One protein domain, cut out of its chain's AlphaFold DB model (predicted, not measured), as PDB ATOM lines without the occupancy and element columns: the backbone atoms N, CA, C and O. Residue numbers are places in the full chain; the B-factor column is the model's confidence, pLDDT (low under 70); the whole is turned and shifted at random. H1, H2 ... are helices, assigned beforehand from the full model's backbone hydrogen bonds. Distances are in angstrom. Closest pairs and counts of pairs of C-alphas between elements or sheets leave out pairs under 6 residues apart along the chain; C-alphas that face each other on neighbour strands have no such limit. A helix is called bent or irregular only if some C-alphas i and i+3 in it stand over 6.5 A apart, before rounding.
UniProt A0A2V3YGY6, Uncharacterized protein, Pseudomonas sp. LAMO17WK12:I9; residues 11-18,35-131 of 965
ATOM      1  N   ASN A  11     -66.529 342.454 811.666       33.34
ATOM      2  CA  ASN A  11     -65.760 342.296 812.910       33.34
ATOM      3  C   ASN A  11     -65.314 343.638 813.520       33.34
ATOM      4  O   ASN A  11     -64.929 343.663 814.687       33.34
ATOM      5  N   ILE A  12     -65.455 344.737 812.766       35.62
ATOM      6  CA  ILE A  12     -65.486 346.119 813.277       35.62
ATOM      7  C   ILE A  12     -66.742 346.366 814.132       35.62
ATOM      8  O   ILE A  12     -66.756 347.298 814.919       35.62
ATOM      9  N   LEU A  13     -67.785 345.529 814.040       31.78
ATOM     10  CA  LEU A  13     -69.022 345.707 814.807       31.78
ATOM     11  C   LEU A  13     -69.214 344.652 815.901       31.78
ATOM     12  O   LEU A  13     -69.719 344.967 816.973       31.78
ATOM     13  N   LEU A  14     -68.699 343.433 815.718       35.53
ATOM     14  CA  LEU A  14     -68.632 342.470 816.823       35.53
ATOM     15  C   LEU A  14     -67.654 342.877 817.934       35.53
ATOM     16  O   LEU A  14     -67.919 342.588 819.100       35.53
ATOM     17  N   SER A  15     -66.579 343.604 817.614       43.81
ATOM     18  CA  SER A  15     -65.721 344.234 818.628       43.81
ATOM     19  C   SER A  15     -66.459 345.334 819.407       43.81
ATOM     20  O   SER A  15     -66.349 345.385 820.631       43.81
ATOM     21  N   PHE A  16     -67.290 346.141 818.737       34.16
ATOM     22  CA  PHE A  16     -68.164 347.136 819.378       34.16
ATOM     23  C   PHE A  16     -69.320 346.523 820.193       34.16
ATOM     24  O   PHE A  16     -69.917 347.221 821.004       34.16
ATOM     25  N   LEU A  17     -69.638 345.237 820.006       36.19
ATOM     26  CA  LEU A  17     -70.638 344.509 820.801       36.19
ATOM     27  C   LEU A  17     -70.051 343.741 821.993       36.19
ATOM     28  O   LEU A  17     -70.819 343.243 822.813       36.19
ATOM     29  N   GLN A  18     -68.724 343.595 822.088       39.12
ATOM     30  CA  GLN A  18     -68.077 342.814 823.155       39.12
ATOM     31  C   GLN A  18     -67.218 343.630 824.126       39.12
ATOM     32  O   GLN A  18     -66.827 343.090 825.158       39.12
ATOM     33  N   LEU A  35     -85.573 355.472 818.254       68.31
ATOM     34  CA  LEU A  35     -85.501 355.098 816.817       68.31
ATOM     35  C   LEU A  35     -85.828 356.257 815.853       68.31
ATOM     36  O   LEU A  35     -85.303 356.301 814.741       68.31
ATOM     37  N   ALA A  36     -86.685 357.198 816.263       72.56
ATOM     38  CA  ALA A  36     -87.011 358.376 815.454       72.56
ATOM     39  C   ALA A  36     -85.792 359.290 815.220       72.56
ATOM     40  O   ALA A  36     -85.734 359.979 814.201       72.56
ATOM     41  N   ASP A  37     -84.803 359.228 816.113       69.94
ATOM     42  CA  ASP A  37     -83.554 359.987 816.046       69.94
ATOM     43  C   ASP A  37     -82.570 359.375 815.018       69.94
ATOM     44  O   ASP A  37     -81.525 359.955 814.722       69.94
ATOM     45  N   TYR A  38     -82.917 358.218 814.428       79.94
ATOM     46  CA  TYR A  38     -82.064 357.402 813.553       79.94
ATOM     47  C   TYR A  38     -82.690 357.127 812.166       79.94
ATOM     48  O   TYR A  38     -82.929 355.973 811.784       79.94
ATOM     49  N   PRO A  39     -82.940 358.173 811.347       78.88
ATOM     50  CA  PRO A  39     -83.639 358.039 810.066       78.88
ATOM     51  C   PRO A  39     -82.893 357.177 809.033       78.88
ATOM     52  O   PRO A  39     -83.539 356.566 808.179       78.88
ATOM     53  N   LYS A  40     -81.553 357.082 809.107       80.88
ATOM     54  CA  LYS A  40     -80.756 356.242 808.194       80.88
ATOM     55  C   LYS A  40     -81.026 354.753 808.444       80.88
ATOM     56  O   LYS A  40     -81.293 354.026 807.492       80.88
ATOM     57  N   ILE A  41     -81.047 354.320 809.709       86.25
ATOM     58  CA  ILE A  41     -81.377 352.937 810.097       86.25
ATOM     59  C   ILE A  41     -82.811 352.573 809.703       86.25
ATOM     60  O   ILE A  41     -83.025 351.514 809.110       86.25
ATOM     61  N   LYS A  42     -83.782 353.471 809.936       87.12
ATOM     62  CA  LYS A  42     -85.182 353.236 809.546       87.12
ATOM     63  C   LYS A  42     -85.325 352.892 808.055       87.12
ATOM     64  O   LYS A  42     -86.012 351.931 807.720       87.12
ATOM     65  N   ARG A  43     -84.646 353.628 807.166       85.81
ATOM     66  CA  ARG A  43     -84.675 353.359 805.716       85.81
ATOM     67  C   ARG A  43     -84.147 351.960 805.373       85.81
ATOM     68  O   ARG A  43     -84.735 351.272 804.544       85.81
ATOM     69  N   GLN A  44     -83.072 351.520 806.024       87.62
ATOM     70  CA  GLN A  44     -82.469 350.213 805.739       87.62
ATOM     71  C   GLN A  44     -83.335 349.035 806.220       87.62
ATOM     72  O   GLN A  44     -83.373 347.986 805.581       87.62
ATOM     73  N   ILE A  45     -84.116 349.221 807.290       86.88
ATOM     74  CA  ILE A  45     -85.132 348.252 807.735       86.88
ATOM     75  C   ILE A  45     -86.233 348.068 806.674       86.88
ATOM     76  O   ILE A  45     -86.658 346.940 806.412       86.88
ATOM     77  N   GLU A  46     -86.683 349.156 806.042       84.75
ATOM     78  CA  GLU A  46     -87.694 349.115 804.975       84.75
ATOM     79  C   GLU A  46     -87.161 348.390 803.721       84.75
ATOM     80  O   GLU A  46     -87.864 347.532 803.177       84.75
ATOM     81  N   ASN A  47     -85.898 348.630 803.336       86.69
ATOM     82  CA  ASN A  47     -85.227 347.929 802.230       86.69
ATOM     83  C   ASN A  47     -85.258 346.395 802.405       86.69
ATOM     84  O   ASN A  47     -85.628 345.677 801.473       86.69
ATOM     85  N   PHE A  48     -84.952 345.875 803.602       85.62
ATOM     86  CA  PHE A  48     -85.010 344.430 803.873       85.62
ATOM     87  C   PHE A  48     -86.423 343.849 803.890       85.62
ATOM     88  O   PHE A  48     -86.630 342.734 803.412       85.62
ATOM     89  N   LYS A  49     -87.394 344.571 804.465       83.94
ATOM     90  CA  LYS A  49     -88.768 344.067 804.623       83.94
ATOM     91  C   LYS A  49     -89.527 344.008 803.295       83.94
ATOM     92  O   LYS A  49     -90.351 343.111 803.123       83.94
ATOM     93  N   TYR A  50     -89.252 344.931 802.370       81.50
ATOM     94  CA  TYR A  50     -90.027 345.085 801.132       81.50
ATOM     95  C   TYR A  50     -89.238 344.847 799.838       81.50
ATOM     96  O   TYR A  50     -89.855 344.796 798.775       81.50
ATOM     97  N   LEU A  51     -87.910 344.674 799.908       78.81
ATOM     98  CA  LEU A  51     -87.033 344.464 798.744       78.81
ATOM     99  C   LEU A  51     -87.240 345.552 797.673       78.81
ATOM    100  O   LEU A  51     -87.338 345.279 796.473       78.81
ATOM    101  N   SER A  52     -87.352 346.797 798.135       68.19
ATOM    102  CA  SER A  52     -87.600 347.984 797.319       68.19
ATOM    103  C   SER A  52     -86.348 348.395 796.544       68.19
ATOM    104  O   SER A  52     -86.336 348.295 795.316       68.19
ATOM    105  N   ASP A  53     -85.302 348.774 797.278       75.00
ATOM    106  CA  ASP A  53     -83.978 349.173 796.797       75.00
ATOM    107  C   ASP A  53     -82.898 348.432 797.596       75.00
ATOM    108  O   ASP A  53     -83.137 347.994 798.722       75.00
ATOM    109  N   TRP A  54     -81.704 348.298 797.015       82.50
ATOM    110  CA  TRP A  54     -80.570 347.618 797.641       82.50
ATOM    111  C   TRP A  54     -79.290 348.434 797.446       82.50
ATOM    112  O   TRP A  54     -78.771 348.521 796.333       82.50
ATOM    113  N   ASP A  55     -78.787 349.036 798.524       77.38
ATOM    114  CA  ASP A  55     -77.577 349.868 798.522       77.38
ATOM    115  C   ASP A  55     -76.406 349.216 799.297       77.38
ATOM    116  O   ASP A  55     -76.483 348.076 799.781       77.38
ATOM    117  N   GLU A  56     -75.262 349.903 799.357       74.50
ATOM    118  CA  GLU A  56     -74.069 349.395 800.049       74.50
ATOM    119  C   GLU A  56     -74.273 349.324 801.572       74.50
ATOM    120  O   GLU A  56     -73.852 348.347 802.193       74.50
ATOM    121  N   ASP A  57     -75.007 350.279 802.159       78.62
ATOM    122  CA  ASP A  57     -75.398 350.261 803.577       78.62
ATOM    123  C   ASP A  57     -76.312 349.055 803.889       78.62
ATOM    124  O   ASP A  57     -76.105 348.364 804.890       78.62
ATOM    125  N   THR A  58     -77.275 348.746 803.006       82.81
ATOM    126  CA  THR A  58     -78.115 347.532 803.068       82.81
ATOM    127  C   THR A  58     -77.212 346.295 803.099       82.81
ATOM    128  O   THR A  58     -77.313 345.435 803.973       82.81
ATOM    129  N   SER A  59     -76.265 346.219 802.162       80.25
ATOM    130  CA  SER A  59     -75.354 345.078 802.031       80.25
ATOM    131  C   SER A  59     -74.463 344.891 803.261       80.25
ATOM    132  O   SER A  59     -74.222 343.752 803.673       80.25
ATOM    133  N   ALA A  60     -73.992 345.987 803.861       73.38
ATOM    134  CA  ALA A  60     -73.196 345.964 805.081       73.38
ATOM    135  C   ALA A  60     -74.016 345.452 806.275       73.38
ATOM    136  O   ALA A  60     -73.627 344.464 806.897       73.38
ATOM    137  N   LEU A  61     -75.179 346.054 806.556       78.88
ATOM    138  CA  LEU A  61     -76.013 345.699 807.712       78.88
ATOM    139  C   LEU A  61     -76.497 344.240 807.682       78.88
ATOM    140  O   LEU A  61     -76.460 343.575 808.717       78.88
ATOM    141  N   LEU A  62     -76.874 343.715 806.507       83.12
ATOM    142  CA  LEU A  62     -77.286 342.312 806.322       83.12
ATOM    143  C   LEU A  62     -76.252 341.346 806.894       83.12
ATOM    144  O   LEU A  62     -76.510 340.498 807.751       83.12
ATOM    145  N   LYS A  63     -75.057 341.495 806.338       79.88
ATOM    146  CA  LYS A  63     -73.903 340.637 806.531       79.88
ATOM    147  C   LYS A  63     -73.344 340.774 807.953       79.88
ATOM    148  O   LYS A  63     -72.726 339.866 808.502       79.88
ATOM    149  N   LEU A  64     -73.606 341.911 808.573       74.88
ATOM    150  CA  LEU A  64     -73.138 342.267 809.894       74.88
ATOM    151  C   LEU A  64     -74.036 341.721 811.003       74.88
ATOM    152  O   LEU A  64     -73.532 341.143 811.968       74.88
ATOM    153  N   VAL A  65     -75.357 341.823 810.840       80.81
ATOM    154  CA  VAL A  65     -76.300 341.157 811.744       80.81
ATOM    155  C   VAL A  65     -76.152 339.635 811.636       80.81
ATOM    156  O   VAL A  65     -76.234 338.954 812.656       80.81
ATOM    157  N   ALA A  66     -75.813 339.096 810.456       77.38
ATOM    158  CA  ALA A  66     -75.420 337.689 810.315       77.38
ATOM    159  C   ALA A  66     -74.235 337.311 811.213       77.38
ATOM    160  O   ALA A  66     -74.328 336.332 811.949       77.38
ATOM    161  N   GLY A  67     -73.172 338.124 811.226       66.88
ATOM    162  CA  GLY A  67     -72.041 337.948 812.140       66.88
ATOM    163  C   GLY A  67     -72.465 337.969 813.613       66.88
ATOM    164  O   GLY A  67     -72.131 337.046 814.355       66.88
ATOM    165  N   LYS A  68     -73.265 338.963 814.031       77.06
ATOM    166  CA  LYS A  68     -73.782 339.061 815.410       77.06
ATOM    167  C   LYS A  68     -74.610 337.841 815.808       77.06
ATOM    168  O   LYS A  68     -74.417 337.298 816.892       77.06
ATOM    169  N   LEU A  69     -75.549 337.408 814.971       78.94
ATOM    170  CA  LEU A  69     -76.378 336.240 815.270       78.94
ATOM    171  C   LEU A  69     -75.520 334.965 815.315       78.94
ATOM    172  O   LEU A  69     -75.696 334.148 816.219       78.94
ATOM    173  N   HIS A  70     -74.519 334.853 814.434       70.44
ATOM    174  CA  HIS A  70     -73.571 333.742 814.435       70.44
ATOM    175  C   HIS A  70     -72.743 333.649 815.721       70.44
ATOM    176  O   HIS A  70     -72.636 332.573 816.306       70.44
ATOM    177  N   SER A  71     -72.184 334.763 816.204       54.28
ATOM    178  CA  SER A  71     -71.345 334.763 817.412       54.28
ATOM    179  C   SER A  71     -72.123 334.415 818.682       54.28
ATOM    180  O   SER A  71     -71.545 333.902 819.636       54.28
ATOM    181  N   HIS A  72     -73.435 334.674 818.693       68.19
ATOM    182  CA  HIS A  72     -74.359 334.234 819.743       68.19
ATOM    183  C   HIS A  72     -74.895 332.807 819.503       68.19
ATOM    184  O   HIS A  72     -75.826 332.378 820.180       68.19
ATOM    185  N   GLN A  73     -74.315 332.075 818.543       71.62
ATOM    186  CA  GLN A  73     -74.666 330.709 818.133       71.62
ATOM    187  C   GLN A  73     -76.135 330.529 817.713       71.62
ATOM    188  O   GLN A  73     -76.681 329.427 817.765       71.62
ATOM    189  N   VAL A  74     -76.783 331.601 817.245       76.69
ATOM    190  CA  VAL A  74     -78.137 331.531 816.688       76.69
ATOM    191  C   VAL A  74     -78.069 330.862 815.313       76.69
ATOM    192  O   VAL A  74     -77.211 331.185 814.490       76.69
ATOM    193  N   MET A  75     -78.967 329.911 815.053       79.06
ATOM    194  CA  MET A  75     -79.027 329.211 813.768       79.06
ATOM    195  C   MET A  75     -79.562 330.145 812.673       79.06
ATOM    196  O   MET A  75     -80.657 330.698 812.794       79.06
ATOM    197  N   LEU A  76     -78.778 330.328 811.611       81.12
ATOM    198  CA  LEU A  76     -79.016 331.351 810.590       81.12
ATOM    199  C   LEU A  76     -79.944 330.843 809.482       81.12
ATOM    200  O   LEU A  76     -80.931 331.501 809.148       81.12
ATOM    201  N   SER A  77     -79.667 329.635 808.983       80.69
ATOM    202  CA  SER A  77     -80.497 328.888 808.036       80.69
ATOM    203  C   SER A  77     -80.797 327.494 808.598       80.69
ATOM    204  O   SER A  77     -79.925 326.901 809.226       80.69
ATOM    205  N   PRO A  78     -82.004 326.939 808.388       68.69
ATOM    206  CA  PRO A  78     -82.318 325.561 808.766       68.69
ATOM    207  C   PRO A  78     -81.818 324.507 807.761       68.69
ATOM    208  O   PRO A  78     -81.974 323.318 808.024       68.69
ATOM    209  N   GLN A  79     -81.283 324.912 806.601       71.25
ATOM    210  CA  GLN A  79     -80.935 323.997 805.496       71.25
ATOM    211  C   GLN A  79     -79.432 323.716 805.361       71.25
ATOM    212  O   GLN A  79     -79.050 322.705 804.779       71.25
ATOM    213  N   TYR A  80     -78.595 324.583 805.925       69.25
ATOM    214  CA  TYR A  80     -77.141 324.456 805.948       69.25
ATOM    215  C   TYR A  80     -76.661 324.718 807.373       69.25
ATOM    216  O   TYR A  80     -77.292 325.495 808.092       69.25
ATOM    217  N   ASP A  81     -75.553 324.098 807.784       75.62
ATOM    218  CA  ASP A  81     -74.893 324.518 809.019       75.62
ATOM    219  C   ASP A  81     -74.452 325.984 808.910       75.62
ATOM    220  O   ASP A  81     -74.369 326.546 807.814       75.62
ATOM    221  N   ASN A  82     -74.216 326.625 810.056       74.50
ATOM    222  CA  ASN A  82     -73.947 328.052 810.061       74.50
ATOM    223  C   ASN A  82     -72.712 328.398 809.220       74.50
ATOM    224  O   ASN A  82     -72.846 329.265 808.376       74.50
ATOM    225  N   GLU A  83     -71.573 327.714 809.355       71.56
ATOM    226  CA  GLU A  83     -70.364 328.003 808.561       71.56
ATOM    227  C   GLU A  83     -70.616 327.842 807.049       71.56
ATOM    228  O   GLU A  83     -70.158 328.657 806.251       71.56
ATOM    229  N   GLN A  84     -71.413 326.854 806.636       73.94
ATOM    230  CA  GLN A  84     -71.738 326.618 805.228       73.94
ATOM    231  C   GLN A  84     -72.792 327.597 804.666       73.94
ATOM    232  O   GLN A  84     -72.632 328.058 803.537       73.94
ATOM    233  N   PHE A  85     -73.835 327.958 805.430       81.19
ATOM    234  CA  PHE A  85     -74.781 329.031 805.063       81.19
ATOM    235  C   PHE A  85     -74.089 330.385 805.041       81.19
ATOM    236  O   PHE A  85     -74.344 331.222 804.172       81.19
ATOM    237  N   LEU A  86     -73.209 330.600 806.021       73.81
ATOM    238  CA  LEU A  86     -72.324 331.735 806.031       73.81
ATOM    239  C   LEU A  86     -71.608 331.735 804.679       73.81
ATOM    240  O   LEU A  86     -71.785 332.725 803.967       73.81
ATOM    241  N   ILE A  87     -70.957 330.622 804.279       73.88
ATOM    242  CA  ILE A  87     -70.298 330.376 802.969       73.88
ATOM    243  C   ILE A  87     -71.270 330.398 801.757       73.88
ATOM    244  O   ILE A  87     -70.899 330.048 800.642       73.88
ATOM    245  N   GLU A  88     -72.494 330.903 801.903       80.19
ATOM    246  CA  GLU A  88     -73.357 331.281 800.778       80.19
ATOM    247  C   GLU A  88     -73.692 332.789 800.722       80.19
ATOM    248  O   GLU A  88     -74.008 333.331 799.662       80.19
ATOM    249  N   LEU A  89     -73.529 333.523 801.826       77.31
ATOM    250  CA  LEU A  89     -73.975 334.914 801.961       77.31
ATOM    251  C   LEU A  89     -72.974 335.974 801.448       77.31
ATOM    252  O   LEU A  89     -73.367 337.105 801.164       77.31
ATOM    253  N   GLU A  90     -71.669 335.695 801.361       72.81
ATOM    254  CA  GLU A  90     -70.664 336.768 801.186       72.81
ATOM    255  C   GLU A  90     -70.243 337.081 799.747       72.81
ATOM    256  O   GLU A  90     -69.914 338.239 799.476       72.81
ATOM    257  N   ALA A  91     -70.397 336.137 798.819       71.69
ATOM    258  CA  ALA A  91     -70.449 336.411 797.377       71.69
ATOM    259  C   ALA A  91     -71.852 336.217 796.783       71.69
ATOM    260  O   ALA A  91     -72.009 336.213 795.561       71.69
ATOM    261  N   PHE A  92     -72.879 336.152 797.634       76.56
ATOM    262  CA  PHE A  92     -74.182 336.652 797.235       76.56
ATOM    263  C   PHE A  92     -74.066 338.165 796.971       76.56
ATOM    264  O   PHE A  92     -73.872 338.966 797.889       76.56
ATOM    265  N   ASP A  93     -74.140 338.553 795.697       77.06
ATOM    266  CA  ASP A  93     -74.175 339.953 795.270       77.06
ATOM    267  C   ASP A  93     -75.624 340.457 795.254       77.06
ATOM    268  O   ASP A  93     -76.362 340.310 794.270       77.06
ATOM    269  N   GLY A  94     -76.026 341.050 796.380       67.88
ATOM    270  CA  GLY A  94     -77.357 341.619 796.559       67.88
ATOM    271  C   GLY A  94     -77.687 342.707 795.539       67.88
ATOM    272  O   GLY A  94     -78.820 342.749 795.077       67.88
ATOM    273  N   SER A  95     -76.711 343.499 795.076       72.44
ATOM    274  CA  SER A  95     -76.957 344.592 794.117       72.44
ATOM    275  C   SER A  95     -77.508 344.109 792.766       72.44
ATOM    276  O   SER A  95     -78.187 344.859 792.065       72.44
ATOM    277  N   ARG A  96     -77.248 342.842 792.411       72.31
ATOM    278  CA  ARG A  96     -77.667 342.230 791.140       72.31
ATOM    279  C   ARG A  96     -78.787 341.204 791.294       72.31
ATOM    280  O   ARG A  96     -79.620 341.097 790.400       72.31
ATOM    281  N   ASN A  97     -78.820 340.466 792.408       61.06
ATOM    282  CA  ASN A  97     -79.597 339.223 792.512       61.06
ATOM    283  C   ASN A  97     -80.627 339.180 793.664       61.06
ATOM    284  O   ASN A  97     -81.272 338.149 793.850       61.06
ATOM    285  N   TYR A  98     -80.828 340.263 794.432       71.69
ATOM    286  CA  TYR A  98     -81.697 340.261 795.629       71.69
ATOM    287  C   TYR A  98     -83.156 339.836 795.398       71.69
ATOM    288  O   TYR A  98     -83.720 339.122 796.224       71.69
ATOM    289  N   ARG A  99     -83.767 340.208 794.264       72.31
ATOM    290  CA  ARG A  99     -85.164 339.839 793.938       72.31
ATOM    291  C   ARG A  99     -85.339 338.382 793.500       72.31
ATOM    292  O   ARG A  99     -86.462 337.895 793.452       72.31
ATOM    293  N   SER A 100     -84.241 337.703 793.180       74.62
ATOM    294  CA  SER A 100     -84.183 336.291 792.787       74.62
ATOM    295  C   SER A 100     -83.397 335.447 793.799       74.62
ATOM    296  O   SER A 100     -82.888 334.383 793.449       74.62
ATOM    297  N   ALA A 101     -83.262 335.929 795.039       75.88
ATOM    298  CA  ALA A 101     -82.635 335.186 796.123       75.88
ATOM    299  C   ALA A 101     -83.423 333.909 796.457       75.88
ATOM    300  O   ALA A 101     -84.641 333.832 796.271       75.88
ATOM    301  N   SER A 102     -82.725 332.898 796.971       82.38
ATOM    302  CA  SER A 102     -83.338 331.640 797.393       82.38
ATOM    303  C   SER A 102     -84.257 331.834 798.618       82.38
ATOM    304  O   SER A 102     -84.045 332.755 799.414       82.38
ATOM    305  N   PRO A 103     -85.278 330.975 798.825       77.88
ATOM    306  CA  PRO A 103     -86.276 331.188 799.880       77.88
ATOM    307  C   PRO A 103     -85.703 331.316 801.301       77.88
ATOM    308  O   PRO A 103     -86.203 332.116 802.088       77.88
ATOM    309  N   TYR A 104     -84.633 330.580 801.625       79.38
ATOM    310  CA  TYR A 104     -83.986 330.647 802.943       79.38
ATOM    311  C   TYR A 104     -83.145 331.924 803.136       79.38
ATOM    312  O   TYR A 104     -83.020 332.391 804.267       79.38
ATOM    313  N   LEU A 105     -82.632 332.547 802.063       80.06
ATOM    314  CA  LEU A 105     -82.015 333.880 802.138       80.06
ATOM    315  C   LEU A 105     -83.067 334.969 802.401       80.06
ATOM    316  O   LEU A 105     -82.834 335.859 803.216       80.06
ATOM    317  N   LEU A 106     -84.248 334.874 801.781       83.56
ATOM    318  CA  LEU A 106     -85.343 335.828 802.005       83.56
ATOM    319  C   LEU A 106     -85.879 335.786 803.447       83.56
ATOM    320  O   LEU A 106     -86.121 336.834 804.044       83.56
ATOM    321  N   GLU A 107     -86.010 334.592 804.034       84.81
ATOM    322  CA  GLU A 107     -86.352 334.435 805.456       84.81
ATOM    323  C   GLU A 107     -85.279 335.065 806.366       84.81
ATOM    324  O   GLU A 107     -85.587 335.720 807.366       84.81
ATOM    325  N   PHE A 108     -84.003 334.922 805.992       88.00
ATOM    326  CA  PHE A 108     -82.890 335.507 806.728       88.00
ATOM    327  C   PHE A 108     -82.895 337.052 806.700       88.00
ATOM    328  O   PHE A 108     -82.618 337.685 807.720       88.00
ATOM    329  N   PHE A 109     -83.297 337.683 805.590       89.06
ATOM    330  CA  PHE A 109     -83.382 339.152 805.493       89.06
ATOM    331  C   PHE A 109     -84.423 339.742 806.463       89.06
ATOM    332  O   PHE A 109     -84.191 340.789 807.071       89.06
ATOM    333  N   GLN A 110     -85.542 339.044 806.685       86.69
ATOM    334  CA  GLN A 110     -86.557 339.471 807.656       86.69
ATOM    335  C   GLN A 110     -86.042 339.400 809.103       86.69
ATOM    336  O   GLN A 110     -86.321 340.304 809.894       86.69
ATOM    337  N   LYS A 111     -85.242 338.376 809.439       85.94
ATOM    338  CA  LYS A 111     -84.579 338.256 810.754       85.94
ATOM    339  C   LYS A 111     -83.623 339.424 811.021       85.94
ATOM    340  O   LYS A 111     -83.584 339.924 812.142       85.94
ATOM    341  N   VAL A 112     -82.909 339.904 809.999       87.12
ATOM    342  CA  VAL A 112     -82.034 341.084 810.121       87.12
ATOM    343  C   VAL A 112     -82.815 342.356 810.440       87.12
ATOM    344  O   VAL A 112     -82.421 343.105 811.333       87.12
ATOM    345  N   ALA A 113     -83.935 342.593 809.758       86.50
ATOM    346  CA  ALA A 113     -84.713 343.817 809.935       86.50
ATOM    347  C   ALA A 113     -85.239 343.997 811.377       86.50
ATOM    348  O   ALA A 113     -85.277 345.119 811.876       86.50
ATOM    349  N   VAL A 114     -85.593 342.899 812.057       87.19
ATOM    350  CA  VAL A 114     -86.055 342.905 813.460       87.19
ATOM    351  C   VAL A 114     -84.923 343.239 814.442       87.19
ATOM    352  O   VAL A 114     -85.145 343.933 815.430       87.19
ATOM    353  N   GLU A 115     -83.698 342.782 814.178       84.88
ATOM    354  CA  GLU A 115     -82.553 343.039 815.063       84.88
ATOM    355  C   GLU A 115     -82.067 344.499 814.976       84.88
ATOM    356  O   GLU A 115     -81.618 345.056 815.977       84.88
ATOM    357  N   LEU A 116     -82.211 345.152 813.815       82.56
ATOM    358  CA  LEU A 116     -81.903 346.581 813.641       82.56
ATOM    359  C   LEU A 116     -82.904 347.502 814.364       82.56
ATOM    360  O   LEU A 116     -82.520 348.568 814.840       82.56
ATOM    361  N   GLU A 117     -84.171 347.090 814.479       84.12
ATOM    362  CA  GLU A 117     -85.205 347.820 815.234       84.12
ATOM    363  C   GLU A 117     -84.954 347.799 816.752       84.12
ATOM    364  O   GLU A 117     -85.458 348.664 817.470       84.12
ATOM    365  N   ARG A 118     -84.174 346.827 817.243       82.25
ATOM    366  CA  ARG A 118     -83.960 346.572 818.673       82.25
ATOM    367  C   ARG A 118     -82.951 347.512 819.335       82.25
ATOM    368  O   ARG A 118     -83.125 347.831 820.507       82.25
ATOM    369  N   ASP A 119     -81.911 347.921 818.612       73.50
ATOM    370  CA  ASP A 119     -80.867 348.828 819.110       73.50
ATOM    371  C   ASP A 119     -80.346 349.752 817.987       73.50
ATOM    372  O   ASP A 119     -79.246 349.579 817.453       73.50
ATOM    373  N   PRO A 120     -81.164 350.723 817.552       75.56
ATOM    374  CA  PRO A 120     -80.849 351.539 816.385       75.56
ATOM    375  C   PRO A 120     -79.729 352.550 816.637       75.56
ATOM    376  O   PRO A 120     -79.031 352.919 815.694       75.56
ATOM    377  N   GLY A 121     -79.536 352.983 817.888       71.38
ATOM    378  CA  GLY A 121     -78.463 353.907 818.248       71.38
ATOM    379  C   GLY A 121     -77.094 353.263 818.095       71.38
ATOM    380  O   GLY A 121     -76.200 353.873 817.507       71.38
ATOM    381  N   HIS A 122     -76.963 352.004 818.514       73.62
ATOM    382  CA  HIS A 122     -75.770 351.201 818.288       73.62
ATOM    383  C   HIS A 122     -75.445 351.075 816.789       73.62
ATOM    384  O   HIS A 122     -74.366 351.480 816.351       73.62
ATOM    385  N   TYR A 123     -76.388 350.608 815.962       73.31
ATOM    386  CA  TYR A 123     -76.125 350.444 814.525       73.31
ATOM    387  C   TYR A 123     -75.930 351.776 813.781       73.31
ATOM    388  O   TYR A 123     -75.117 351.833 812.860       73.31
ATOM    389  N   GLN A 124     -76.599 352.866 814.182       76.19
ATOM    390  CA  GLN A 124     -76.334 354.194 813.617       76.19
ATOM    391  C   GLN A 124     -74.922 354.672 813.964       76.19
ATOM    392  O   GLN A 124     -74.210 355.125 813.065       76.19
ATOM    393  N   ALA A 125     -74.513 354.573 815.235       63.56
ATOM    394  CA  ALA A 125     -73.180 354.977 815.679       63.56
ATOM    395  C   ALA A 125     -72.092 354.252 814.881       63.56
ATOM    396  O   ALA A 125     -71.075 354.845 814.545       63.56
ATOM    397  N   LEU A 126     -72.352 353.008 814.492       59.69
ATOM    398  CA  LEU A 126     -71.447 352.168 813.720       59.69
ATOM    399  C   LEU A 126     -71.456 352.396 812.201       59.69
ATOM    400  O   LEU A 126     -70.421 352.238 811.553       59.69
ATOM    401  N   LEU A 127     -72.570 352.866 811.634       62.09
ATOM    402  CA  LEU A 127     -72.599 353.472 810.293       62.09
ATOM    403  C   LEU A 127     -71.953 354.872 810.252       62.09
ATOM    404  O   LEU A 127     -71.883 355.478 809.187       62.09
ATOM    405  N   SER A 128     -71.569 355.431 811.405       56.94
ATOM    406  CA  SER A 128     -70.950 356.759 811.533       56.94
ATOM    407  C   SER A 128     -69.486 356.690 811.993       56.94
ATOM    408  O   SER A 128     -68.669 357.471 811.526       56.94
ATOM    409  N   SER A 129     -69.101 355.723 812.831       47.06
ATOM    410  CA  SER A 129     -67.700 355.466 813.205       47.06
ATOM    411  C   SER A 129     -66.893 354.781 812.097       47.06
ATOM    412  O   SER A 129     -65.669 354.728 812.161       47.06
ATOM    413  N   THR A 130     -67.562 354.316 811.040       49.12
ATOM    414  CA  THR A 130     -66.936 353.846 809.797       49.12
ATOM    415  C   THR A 130     -66.365 354.978 808.926       49.12
ATOM    416  O   THR A 130     -65.790 354.673 807.884       49.12
ATOM    417  N   SER A 131     -66.470 356.258 809.328       41.34
ATOM    418  CA  SER A 131     -65.939 357.398 808.557       41.34
ATOM    419  C   SER A 131     -64.739 358.168 809.149       41.34
ATOM    420  O   SER A 131     -64.204 358.995 808.422       41.34
TER     421      SER A 131
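AT A GLANCE: This is residues 11 to 18 and 35 to 131 of the 965 residues of an uncharacterized protein of Pseudomonas sp. LAMO17WK12:I9 (UniProt A0A2V3YGY6). Two long helices, H2 and H6, lie side by side and run opposite ways, and H6 crosses H3, which runs through the middle of the domain. H7 turns across one end of this pair and touches H2; H1 packs on H3, H4 folds back beside H3, and the short H5 is near the beginning of H3. The printed part has 105 residues with seven named helices, H1 to H7 in chain order, and no named strand; the class is all helix. The whole is compact, with a radius of gyration of the C-alphas of 13.2 A, and its rounded outline spans 37 by 32 by 22 A.

IN THESE COORDINATES: Find C-alpha 11 at (-65.760, 342.296, 812.910); from there H1 runs to residue 18. After the cut, look for H2 at residues 39 to 50, 17.0 A long. H3, residues 56 to 71, starts at C-alpha 56 (-74.069, 349.395, 800.049) and is 22.9 A long. H4 takes residues 82 to 89 and H5 residues 94 to 100; H5 is irregular, with C-alphas 96 and 99 8.4 A apart. H6, residues 103 to 118, is 24.4 A long. H7, residues 120 to 129, is 14.1 A long and ends at C-alpha 129 (-67.700, 355.466, 813.205).

HOW THE PARTS SIT: Begin at the hub, H3, which touches H1, H2, H4 and H6. Its residues 64 to 68 touch H1 at a steep tilt of 47 degrees; the closest C-alphas, Leu 14 and Lys 68, are 6.3 A apart. Residues 61 to 66 of H3 touch H6, about perpendicular at 88 degrees; the closest C-alphas are those of Val 65 and Val 112, 6.0 A. Residues 57 to 58 of H3 touch H2 at 81 degrees, closest at Gln 44 and Thr 58, with C-alphas 5.8 A apart. H3 and H4 form a helical hairpin at a shallow tilt of 6 degrees, but only just touch, with 3 pairs of C-alphas within 8 A, closest at His 70 and Asn 82, 7.2 A. H2 touches H6 at a shallow tilt of 26 degrees, opposite ways, with the C-alphas of Ile 45 and Ala 113 5.0 A apart. Residues 40 to 41 of H2 touch H7, closest at the C-alphas of Ile 41 and Gln 124, 6.3 A. H5 is close to H3 but not clearly touching: the C-alphas of Ser 59 and Gly 94 are 6.8 A apart. The helix packing is mostly crossed, only just: of 6 touching pairs with a tilt, 2 are shallow. Every O i to N i+4 pair is within hydrogen-bond range in H2, H4 and H7; H1 has 3 of 4, H3 11 of 12, H6 10 of 12, and H5 1 of 3, beside 1 of 4 O i to N i+3 pairs.

THE WHOLE: The C-alphas farthest apart, Asp 37 and Gln 79, are 37.6 A apart. Residues 19 to 34 are not printed, and C-alphas 18 and 35 are 22.2 A apart across that cut. Of the links printed whole, H3 to H4 is short and the others are tight. The mean pLDDT of the printed part is 73.0; 25 residues are under 70, among them 11 to 18 and 125 to 131.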